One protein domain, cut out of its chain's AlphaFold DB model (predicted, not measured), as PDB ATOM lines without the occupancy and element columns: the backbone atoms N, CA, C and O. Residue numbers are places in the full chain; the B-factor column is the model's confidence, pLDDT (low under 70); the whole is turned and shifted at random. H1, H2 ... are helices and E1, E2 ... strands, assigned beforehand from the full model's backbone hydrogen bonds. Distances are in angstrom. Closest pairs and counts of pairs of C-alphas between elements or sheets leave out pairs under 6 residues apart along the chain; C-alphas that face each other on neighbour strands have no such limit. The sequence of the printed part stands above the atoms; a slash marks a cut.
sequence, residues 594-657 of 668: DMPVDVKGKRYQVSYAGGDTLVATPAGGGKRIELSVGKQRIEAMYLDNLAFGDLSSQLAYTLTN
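AT A GLANCE: This is residues 594 to 657 of the 668 residues of the protein "NTE family protein" of Archangium gephyra (UniProt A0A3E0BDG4). A strongly twisted sheet of four strands makes one layer, and the short helix H2 packs on one of its faces, mostly by E1; the longer helix H1 stands off the end of E4, meets H2 with part of its length and only grazes the sheet. The printed part has 64 residues, with four named strands and then two named helices along it, in the order E1 E2 E3 E4 H1 H2. The sheet's order is E1 - E2 - E3 - E4, all antiparallel, and the class is mixed, helices and strands. The whole is compact and rounded, with a radius of gyration of the C-alphas of 11.1 A and spans of 31 by 23 by 20 A.

IN THESE COORDINATES: Find C-alpha 594 at (-34.067, -23.755, 27.281); from there E1 runs through residues 594 to 599, 15.6 A long. E2, residues 602 to 608, is the longest strand at 19.3 A. E3 takes residues 613 to 618 over 16.5 A, and E4 residues 625 to 628 over 10.0 A. Look next at C-alpha 631, at (-37.297, -13.767, 39.048), where H1 begins; it runs to residue 644, 19.9 A away. H2, residues 647 to 656, covers 14.3 A and ends with C-alpha 656 at (-40.688, -32.015, 42.269).

HOW THE PARTS SIT: Begin with the sheet, a meander, each strand the antiparallel neighbour of the one before. In the hairpin of E1 and E2, N 597 and O 604 are 2.8 A apart, within hydrogen-bond range. In the hairpin of E2 and E3, look at N 607 and O 615, 2.8 A. In the hairpin of E3 and E4, N 614 and O 627 are 2.9 A apart. The edge strands E1 and E4 are apart. H2 is on one face of this sheet, which gives two layers, helix over sheet; its closest C-alphas to E1 are those of Val 599 and Ala 652, 5.3 A. E3 and H2 are near each other. H1 only grazes the sheet, with residues 631 to 634. With residues 637 to 641 alone, H1 touches H2, the closest C-alphas being those of Asn 641 and Leu 647, 5.1 A; the two run opposite ways at a steep tilt of 45 degrees. In H1 and H2 every O i to N i+4 pair is within hydrogen-bond range.

THE WHOLE: The two C-alphas farthest apart are those of Gly 622, in the short link from E3 to E4, and Ala 643 in H1, 33.1 A. The other links are tight, and the printed part has no cut. The mean pLDDT of the printed part is 90.2, and no printed residue is under 70.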
ATOM      1  N   ASP A 594     -33.189 -22.657  27.662       95.75
ATOM      2  CA  ASP A 594     -34.067 -23.755  27.281       95.75
ATOM      3  C   ASP A 594     -33.242 -25.043  27.305       95.75
ATOM      4  O   ASP A 594     -32.298 -25.192  26.525       95.75
ATOM      5  N   MET A 595     -33.521 -25.936  28.255       95.62
ATOM      6  CA  MET A 595     -32.669 -27.095  28.505       95.62
ATOM      7  C   MET A 595     -33.445 -28.349  28.923       95.62
ATOM      8  O   MET A 595     -34.484 -28.253  29.584       95.62
ATOM      9  N   PRO A 596     -32.936 -29.546  28.581       94.75
ATOM     10  CA  PRO A 596     -33.501 -30.791  29.071       94.75
ATOM     11  C   PRO A 596     -33.188 -30.984  30.560       94.75
ATOM     12  O   PRO A 596     -32.056 -30.789  31.000       94.75
ATOM     13  N   VAL A 597     -34.188 -31.421  31.320       94.38
ATOM     14  CA  VAL A 597     -34.107 -31.724  32.750       94.38
ATOM     15  C   VAL A 597     -34.772 -33.069  33.008       94.38
ATOM     16  O   VAL A 597     -35.940 -33.274  32.662       94.38
ATOM     17  N   ASP A 598     -34.043 -33.988  33.631       92.19
ATOM     18  CA  ASP A 598     -34.565 -35.297  34.008       92.19
ATOM     19  C   ASP A 598     -35.122 -35.263  35.433       92.19
ATOM     20  O   ASP A 598     -34.446 -34.906  36.396       92.19
ATOM     21  N   VAL A 599     -36.386 -35.657  35.578       88.50
ATOM     22  CA  VAL A 599     -37.118 -35.641  36.845       88.50
ATOM     23  C   VAL A 599     -37.704 -37.020  37.104       88.50
ATOM     24  O   VAL A 599     -38.653 -37.435  36.440       88.50
ATOM     25  N   LYS A 600     -37.149 -37.745  38.085       85.44
ATOM     26  CA  LYS A 600     -37.594 -39.104  38.467       85.44
ATOM     27  C   LYS A 600     -37.739 -40.048  37.255       85.44
ATOM     28  O   LYS A 600     -38.733 -40.760  37.130       85.44
ATOM     29  N   GLY A 601     -36.769 -40.006  36.337       85.06
ATOM     30  CA  GLY A 601     -36.744 -40.829  35.120       85.06
ATOM     31  C   GLY A 601     -37.630 -40.335  33.969       85.06
ATOM     32  O   GLY A 601     -37.730 -41.016  32.952       85.06
ATOM     33  N   LYS A 602     -38.278 -39.169  34.096       89.50
ATOM     34  CA  LYS A 602     -39.023 -38.513  33.010       89.50
ATOM     35  C   LYS A 602     -38.284 -37.266  32.539       89.50
ATOM     36  O   LYS A 602     -37.910 -36.435  33.360       89.50
ATOM     37  N   ARG A 603     -38.150 -37.108  31.224       93.56
ATOM     38  CA  ARG A 603     -37.470 -35.962  30.618       93.56
ATOM     39  C   ARG A 603     -38.436 -34.809  30.365       93.56
ATOM     40  O   ARG A 603     -39.493 -34.996  29.756       93.56
ATOM     41  N   TYR A 604     -38.052 -33.622  30.808       94.50
ATOM     42  CA  TYR A 604     -38.755 -32.365  30.585       94.50
ATOM     43  C   TYR A 604     -37.853 -31.409  29.814       94.50
ATOM     44  O   TYR A 604     -36.650 -31.380  30.037       94.50
ATOM     45  N   GLN A 605     -38.436 -30.610  28.931       95.25
ATOM     46  CA  GLN A 605     -37.793 -29.434  28.370       95.25
ATOM     47  C   GLN A 605     -38.198 -28.230  29.221       95.25
ATOM     48  O   GLN A 605     -39.387 -27.904  29.284       95.25
ATOM     49  N   VAL A 606     -37.239 -27.632  29.930       95.44
ATOM     50  CA  VAL A 606     -37.465 -26.515  30.851       95.44
ATOM     51  C   VAL A 606     -36.917 -25.233  30.248       95.44
ATOM     52  O   VAL A 606     -35.720 -25.139  29.985       95.44
ATOM     53  N   SER A 607     -37.784 -24.238  30.082       95.38
ATOM     54  CA  SER A 607     -37.431 -22.938  29.534       95.38
ATOM     55  C   SER A 607     -37.755 -21.780  30.473       95.38
ATOM     56  O   SER A 607     -38.714 -21.802  31.251       95.38
ATOM     57  N   TYR A 608     -36.925 -20.746  30.376       96.25
ATOM     58  CA  TYR A 608     -37.071 -19.459  31.033       96.25
ATOM     59  C   TYR A 608     -36.922 -18.353  29.994       96.25
ATOM     60  O   TYR A 608     -35.945 -18.323  29.243       96.25
ATOM     61  N   ALA A 609     -37.892 -17.442  29.952       93.94
ATOM     62  CA  ALA A 609     -37.933 -16.334  28.996       93.94
ATOM     63  C   ALA A 609     -37.970 -14.950  29.675       93.94
ATOM     64  O   ALA A 609     -38.258 -13.953  29.013       93.94
ATOM     65  N   GLY A 610     -37.691 -14.892  30.983       91.44
ATOM     66  CA  GLY A 610     -37.824 -13.697  31.817       91.44
ATOM     67  C   GLY A 610     -39.036 -13.739  32.757       91.44
ATOM     68  O   GLY A 610     -39.922 -14.586  32.640       91.44
ATOM     69  N   GLY A 611     -39.072 -12.805  33.711       91.38
ATOM     70  CA  GLY A 611     -40.129 -12.713  34.723       91.38
ATOM     71  C   GLY A 611     -40.000 -13.772  35.822       91.38
ATOM     72  O   GLY A 611     -38.897 -14.211  36.139       91.38
ATOM     73  N   ASP A 612     -41.131 -14.175  36.402       91.44
ATOM     74  CA  ASP A 612     -41.168 -15.021  37.606       91.44
ATOM     75  C   ASP A 612     -41.395 -16.515  37.337       91.44
ATOM     76  O   ASP A 612     -41.495 -17.300  38.284       91.44
ATOM     77  N   THR A 613     -41.534 -16.915  36.070       91.44
ATOM     78  CA  THR A 613     -42.089 -18.227  35.710       91.44
ATOM     79  C   THR A 613     -41.117 -19.080  34.903       91.44
ATOM     80  O   THR A 613     -40.584 -18.629  33.892       91.44
ATOM     81  N   LEU A 614     -40.949 -20.340  35.312       93.81
ATOM     82  CA  LEU A 614     -40.346 -21.397  34.497       93.81
ATOM     83  C   LEU A 614     -41.432 -22.198  33.788       93.81
ATOM     84  O   LEU A 614     -42.507 -22.443  34.338       93.81
ATOM     85  N   VAL A 615     -41.128 -22.669  32.588       93.69
ATOM     86  CA  VAL A 615     -42.027 -23.492  31.785       93.69
ATOM     87  C   VAL A 615     -41.401 -24.861  31.599       93.69
ATOM     88  O   VAL A 615     -40.305 -24.953  31.071       93.69
ATOM     89  N   ALA A 616     -42.097 -25.929  31.976       94.19
ATOM     90  CA  ALA A 616     -41.644 -27.298  31.761       94.19
ATOM     91  C   ALA A 616     -42.613 -28.074  30.863       94.19
ATOM     92  O   ALA A 616     -43.808 -28.188  31.151       94.19
ATOM     93  N   THR A 617     -42.085 -28.647  29.784       93.06
ATOM     94  CA  THR A 617     -42.844 -29.434  28.805       93.06
ATOM     95  C   THR A 617     -42.344 -30.881  28.802       93.06
ATOM     96  O   THR A 617     -41.158 -31.096  28.564       93.06
ATOM     97  N   PRO A 618     -43.190 -31.895  29.059       91.69
ATOM     98  CA  PRO A 618     -42.768 -33.295  28.995       91.69
ATOM     99  C   PRO A 618     -42.311 -33.690  27.581       91.69
ATOM    100  O   PRO A 618     -43.020 -33.424  26.611       91.69
ATOM    101  N   ALA A 619     -41.180 -34.391  27.457       84.44
ATOM    102  CA  ALA A 619     -40.623 -34.791  26.159       84.44
ATOM    103  C   ALA A 619     -41.517 -35.773  25.369       84.44
ATOM    104  O   ALA A 619     -41.455 -35.818  24.146       84.44
ATOM    105  N   GLY A 620     -42.373 -36.544  26.053       78.25
ATOM    106  CA  GLY A 620     -43.301 -37.503  25.436       78.25
ATOM    107  C   GLY A 620     -44.624 -36.908  24.933       78.25
ATOM    108  O   GLY A 620     -45.534 -37.666  24.613       78.25
ATOM    109  N   GLY A 621     -44.758 -35.577  24.908       74.00
ATOM    110  CA  GLY A 621     -46.040 -34.904  24.704       74.00
ATOM    111  C   GLY A 621     -46.883 -34.895  25.986       74.00
ATOM    112  O   GLY A 621     -46.936 -35.866  26.739       74.00
ATOM    113  N   GLY A 622     -47.510 -33.759  26.295       74.44
ATOM    114  CA  GLY A 622     -48.275 -33.584  27.530       74.44
ATOM    115  C   GLY A 622     -48.551 -32.119  27.854       74.44
ATOM    116  O   GLY A 622     -48.120 -31.217  27.137       74.44
ATOM    117  N   LYS A 623     -49.288 -31.870  28.944       82.50
ATOM    118  CA  LYS A 623     -49.639 -30.503  29.352       82.50
ATOM    119  C   LYS A 623     -48.394 -29.754  29.833       82.50
ATOM    120  O   LYS A 623     -47.691 -30.231  30.722       82.50
ATOM    121  N   ARG A 624     -48.180 -28.558  29.282       87.75
ATOM    122  CA  ARG A 624     -47.203 -27.578  29.768       87.75
ATOM    123  C   ARG A 624     -47.453 -27.269  31.247       87.75
ATOM    124  O   ARG A 624     -48.587 -26.978  31.649       87.75
ATOM    125  N   ILE A 625     -46.388 -27.331  32.036       89.12
ATOM    126  CA  ILE A 625     -46.369 -26.993  33.458       89.12
ATOM    127  C   ILE A 625     -45.723 -25.617  33.592       89.12
ATOM    128  O   ILE A 625     -44.634 -25.395  33.071       89.12
ATOM    129  N   GLU A 626     -46.388 -24.700  34.284       89.25
ATOM    130  CA  GLU A 626     -45.839 -23.384  34.611       89.25
ATOM    131  C   GLU A 626     -45.528 -23.341  36.105       89.25
ATOM    132  O   GLU A 626     -46.338 -23.758  36.934       89.25
ATOM    133  N   LEU A 627     -44.328 -22.891  36.448       86.19
ATOM    134  CA  LEU A 627     -43.830 -22.840  37.816       86.19
ATOM    135  C   LEU A 627     -43.542 -21.389  38.171       86.19
ATOM    136  O   LEU A 627     -42.619 -20.798  37.617       86.19
ATOM    137  N   SER A 628     -44.300 -20.821  39.104       87.88
ATOM    138  CA  SER A 628     -44.002 -19.493  39.640       87.88
ATOM    139  C   SER A 628     -42.918 -19.633  40.710       87.88
ATOM    140  O   SER A 628     -43.177 -20.106  41.816       87.88
ATOM    141  N   VAL A 629     -41.682 -19.294  40.346       85.94
ATOM    142  CA  VAL A 629     -40.486 -19.447  41.196       85.94
ATOM    143  C   VAL A 629     -40.006 -18.098  41.732       85.94
ATOM    144  O   VAL A 629     -39.447 -18.048  42.828       85.94
ATOM    145  N   GLY A 630     -40.273 -17.019  40.992       88.38
ATOM    146  CA  GLY A 630     -39.785 -15.671  41.270       88.38
ATOM    147  C   GLY A 630     -38.483 -15.374  40.529       88.38
ATOM    148  O   GLY A 630     -37.557 -16.188  40.535       88.38
ATOM    149  N   LYS A 631     -38.407 -14.195  39.906       89.88
ATOM    150  CA  LYS A 631     -37.297 -13.767  39.048       89.88
ATOM    151  C   LYS A 631     -35.939 -13.894  39.743       89.88
ATOM    152  O   LYS A 631     -35.091 -14.640  39.269       89.88
ATOM    153  N   GLN A 632     -35.777 -13.261  40.907       87.88
ATOM    154  CA  GLN A 632     -34.515 -13.263  41.665       87.88
ATOM    155  C   GLN A 632     -34.039 -14.676  42.011       87.88
ATOM    156  O   GLN A 632     -32.850 -14.961  41.978       87.88
ATOM    157  N   ARG A 633     -34.969 -15.591  42.309       87.62
ATOM    158  CA  ARG A 633     -34.632 -16.977  42.635       87.62
ATOM    159  C   ARG A 633     -34.166 -17.754  41.407       87.62
ATOM    160  O   ARG A 633     -33.223 -18.528  41.521       87.62
ATOM    161  N   ILE A 634     -34.796 -17.549  40.250       91.56
ATOM    162  CA  ILE A 634     -34.350 -18.139  38.977       91.56
ATOM    163  C   ILE A 634     -32.965 -17.596  38.605       91.56
ATOM    164  O   ILE A 634     -32.081 -18.362  38.227       91.56
ATOM    165  N   GLU A 635     -32.761 -16.287  38.758       92.75
ATOM    166  CA  GLU A 635     -31.472 -15.630  38.537       92.75
ATOM    167  C   GLU A 635     -30.401 -16.176  39.493       92.75
ATOM    168  O   GLU A 635     -29.307 -16.505  39.048       92.75
ATOM    169  N   ALA A 636     -30.723 -16.383  40.773       90.06
ATOM    170  CA  ALA A 636     -29.815 -16.994  41.741       90.06
ATOM    171  C   ALA A 636     -29.442 -18.442  41.369       90.06
ATOM    172  O   ALA A 636     -28.265 -18.783  41.391       90.06
ATOM    173  N   MET A 637     -30.404 -19.275  40.942       92.25
ATOM    174  CA  MET A 637     -30.120 -20.632  40.439       92.25
ATOM    175  C   MET A 637     -29.177 -20.606  39.227       92.25
ATOM    176  O   MET A 637     -28.327 -21.479  39.068       92.25
ATOM    177  N   TYR A 638     -29.326 -19.606  38.355       93.56
ATOM    178  CA  TYR A 638     -28.430 -19.419  37.219       93.56
ATOM    179  C   TYR A 638     -27.015 -19.012  37.659       93.56
ATOM    180  O   TYR A 638     -26.047 -19.569  37.145       93.56
ATOM    181  N   LEU A 639     -26.882 -18.090  38.619       92.38
ATOM    182  CA  LEU A 639     -25.582 -17.688  39.170       92.38
ATOM    183  C   LEU A 639     -24.867 -18.856  39.863       92.38
ATOM    184  O   LEU A 639     -23.687 -19.085  39.599       92.38
ATOM    185  N   ASP A 640     -25.589 -19.639  40.671       92.19
ATOM    186  CA  ASP A 640     -25.078 -20.866  41.291       92.19
ATOM    187  C   ASP A 640     -24.521 -21.819  40.223       92.19
ATOM    188  O   ASP A 640     -23.413 -22.336  40.348       92.19
ATOM    189  N   ASN A 641     -25.240 -21.982  39.112       93.50
ATOM    190  CA  ASN A 641     -24.802 -22.822  38.007       93.50
ATOM    191  C   ASN A 641     -23.556 -22.302  37.285       93.50
ATOM    192  O   ASN A 641     -22.769 -23.110  36.802       93.50
ATOM    193  N   LEU A 642     -23.348 -20.988  37.200       91.50
ATOM    194  CA  LEU A 642     -22.099 -20.461  36.646       91.50
ATOM    195  C   LEU A 642     -20.884 -20.832  37.507       91.50
ATOM    196  O   LEU A 642     -19.785 -20.938  36.970       91.50
ATOM    197  N   ALA A 643     -21.083 -21.025  38.813       90.00
ATOM    198  CA  ALA A 643     -20.034 -21.449  39.734       90.00
ATOM    199  C   ALA A 643     -19.902 -22.981  39.828       90.00
ATOM    200  O   ALA A 643     -18.792 -23.489  39.962       90.00
ATOM    201  N   PHE A 644     -21.017 -23.720  39.766       93.81
ATOM    202  CA  PHE A 644     -21.061 -25.139  40.155       93.81
ATOM    203  C   PHE A 644     -21.680 -26.091  39.122       93.81
ATOM    204  O   PHE A 644     -21.622 -27.305  39.304       93.81
ATOM    205  N   GLY A 645     -22.275 -25.578  38.042       93.50
ATOM    206  CA  GLY A 645     -22.868 -26.395  36.978       93.50
ATOM    207  C   GLY A 645     -24.120 -27.187  37.379       93.50
ATOM    208  O   GLY A 645     -24.381 -28.241  36.800       93.50
ATOM    209  N   ASP A 646     -24.890 -26.728  38.371       94.38
ATOM    210  CA  ASP A 646     -25.972 -27.504  38.993       94.38
ATOM    211  C   ASP A 646     -27.400 -27.122  38.544       94.38
ATOM    212  O   ASP A 646     -28.374 -27.647  39.096       94.38
ATOM    213  N   LEU A 647     -27.568 -26.270  37.517       94.81
ATOM    214  CA  LEU A 647     -28.888 -25.743  37.121       94.81
ATOM    215  C   LEU A 647     -29.905 -26.855  36.855       94.81
ATOM    216  O   LEU A 647     -31.041 -26.769  37.315       94.81
ATOM    217  N   SER A 648     -29.505 -27.919  36.153       94.62
ATOM    218  CA  SER A 648     -30.406 -29.038  35.842       94.62
ATOM    219  C   SER A 648     -30.939 -29.710  37.115       94.62
ATOM    220  O   SER A 648     -32.151 -29.876  37.265       94.62
ATOM    221  N   SER A 649     -30.063 -29.999  38.083       93.62
ATOM    222  CA  SER A 649     -30.440 -30.565  39.385       93.62
ATOM    223  C   SER A 649     -31.366 -29.624  40.160       93.62
ATOM    224  O   SER A 649     -32.367 -30.055  40.744       93.62
ATOM    225  N   GLN A 650     -31.080 -28.318  40.140       92.81
ATOM    226  CA  GLN A 650     -31.909 -27.314  40.806       92.81
ATOM    227  C   GLN A 650     -33.306 -27.192  40.174       92.81
ATOM    228  O   GLN A 650     -34.311 -27.084  40.889       92.81
ATOM    229  N   LEU A 651     -33.403 -27.240  38.842       93.38
ATOM    230  CA  LEU A 651     -34.677 -27.231  38.118       93.38
ATOM    231  C   LEU A 651     -35.464 -28.523  38.371       93.38
ATOM    232  O   LEU A 651     -36.671 -28.460  38.618       93.38
ATOM    233  N   ALA A 652     -34.795 -29.680  38.389       91.88
ATOM    234  CA  ALA A 652     -35.417 -30.959  38.712       91.88
ATOM    235  C   ALA A 652     -36.021 -30.945  40.121       91.88
ATOM    236  O   ALA A 652     -37.183 -31.315  40.311       91.88
ATOM    237  N   TYR A 653     -35.273 -30.432  41.102       90.00
ATOM    238  CA  TYR A 653     -35.769 -30.238  42.460       90.00
ATOM    239  C   TYR A 653     -37.004 -29.326  42.489       90.00
ATOM    240  O   TYR A 653     -38.033 -29.703  43.057       90.00
ATOM    241  N   THR A 654     -36.944 -28.168  41.820       88.75
ATOM    242  CA  THR A 654     -38.061 -27.211  41.733       88.75
ATOM    243  C   THR A 654     -39.319 -27.845  41.128       88.75
ATOM    244  O   THR A 654     -40.412 -27.649  41.655       88.75
ATOM    245  N   LEU A 655     -39.181 -28.674  40.088       86.62
ATOM    246  CA  LEU A 655     -40.294 -29.406  39.467       86.62
ATOM    247  C   LEU A 655     -40.940 -30.444  40.391       86.62
ATOM    248  O   LEU A 655     -42.133 -30.722  40.272       86.62
ATOM    249  N   THR A 656     -40.171 -31.026  41.311       82.56
ATOM    250  CA  THR A 656     -40.688 -32.015  42.269       82.56
ATOM    251  C   THR A 656     -41.264 -31.407  43.541       82.56
ATOM    252  O   THR A 656     -41.914 -32.125  44.303       82.56
ATOM    253  N   ASN A 657     -41.050 -30.110  43.784       72.50
ATOM    254  CA  ASN A 657     -41.515 -29.443  44.991       72.50
ATOM    255  C   ASN A 657     -42.939 -28.883  44.790       72.50
ATOM    256  O   ASN A 657     -43.118 -27.918  44.044       72.50
TER     257      ASN A 657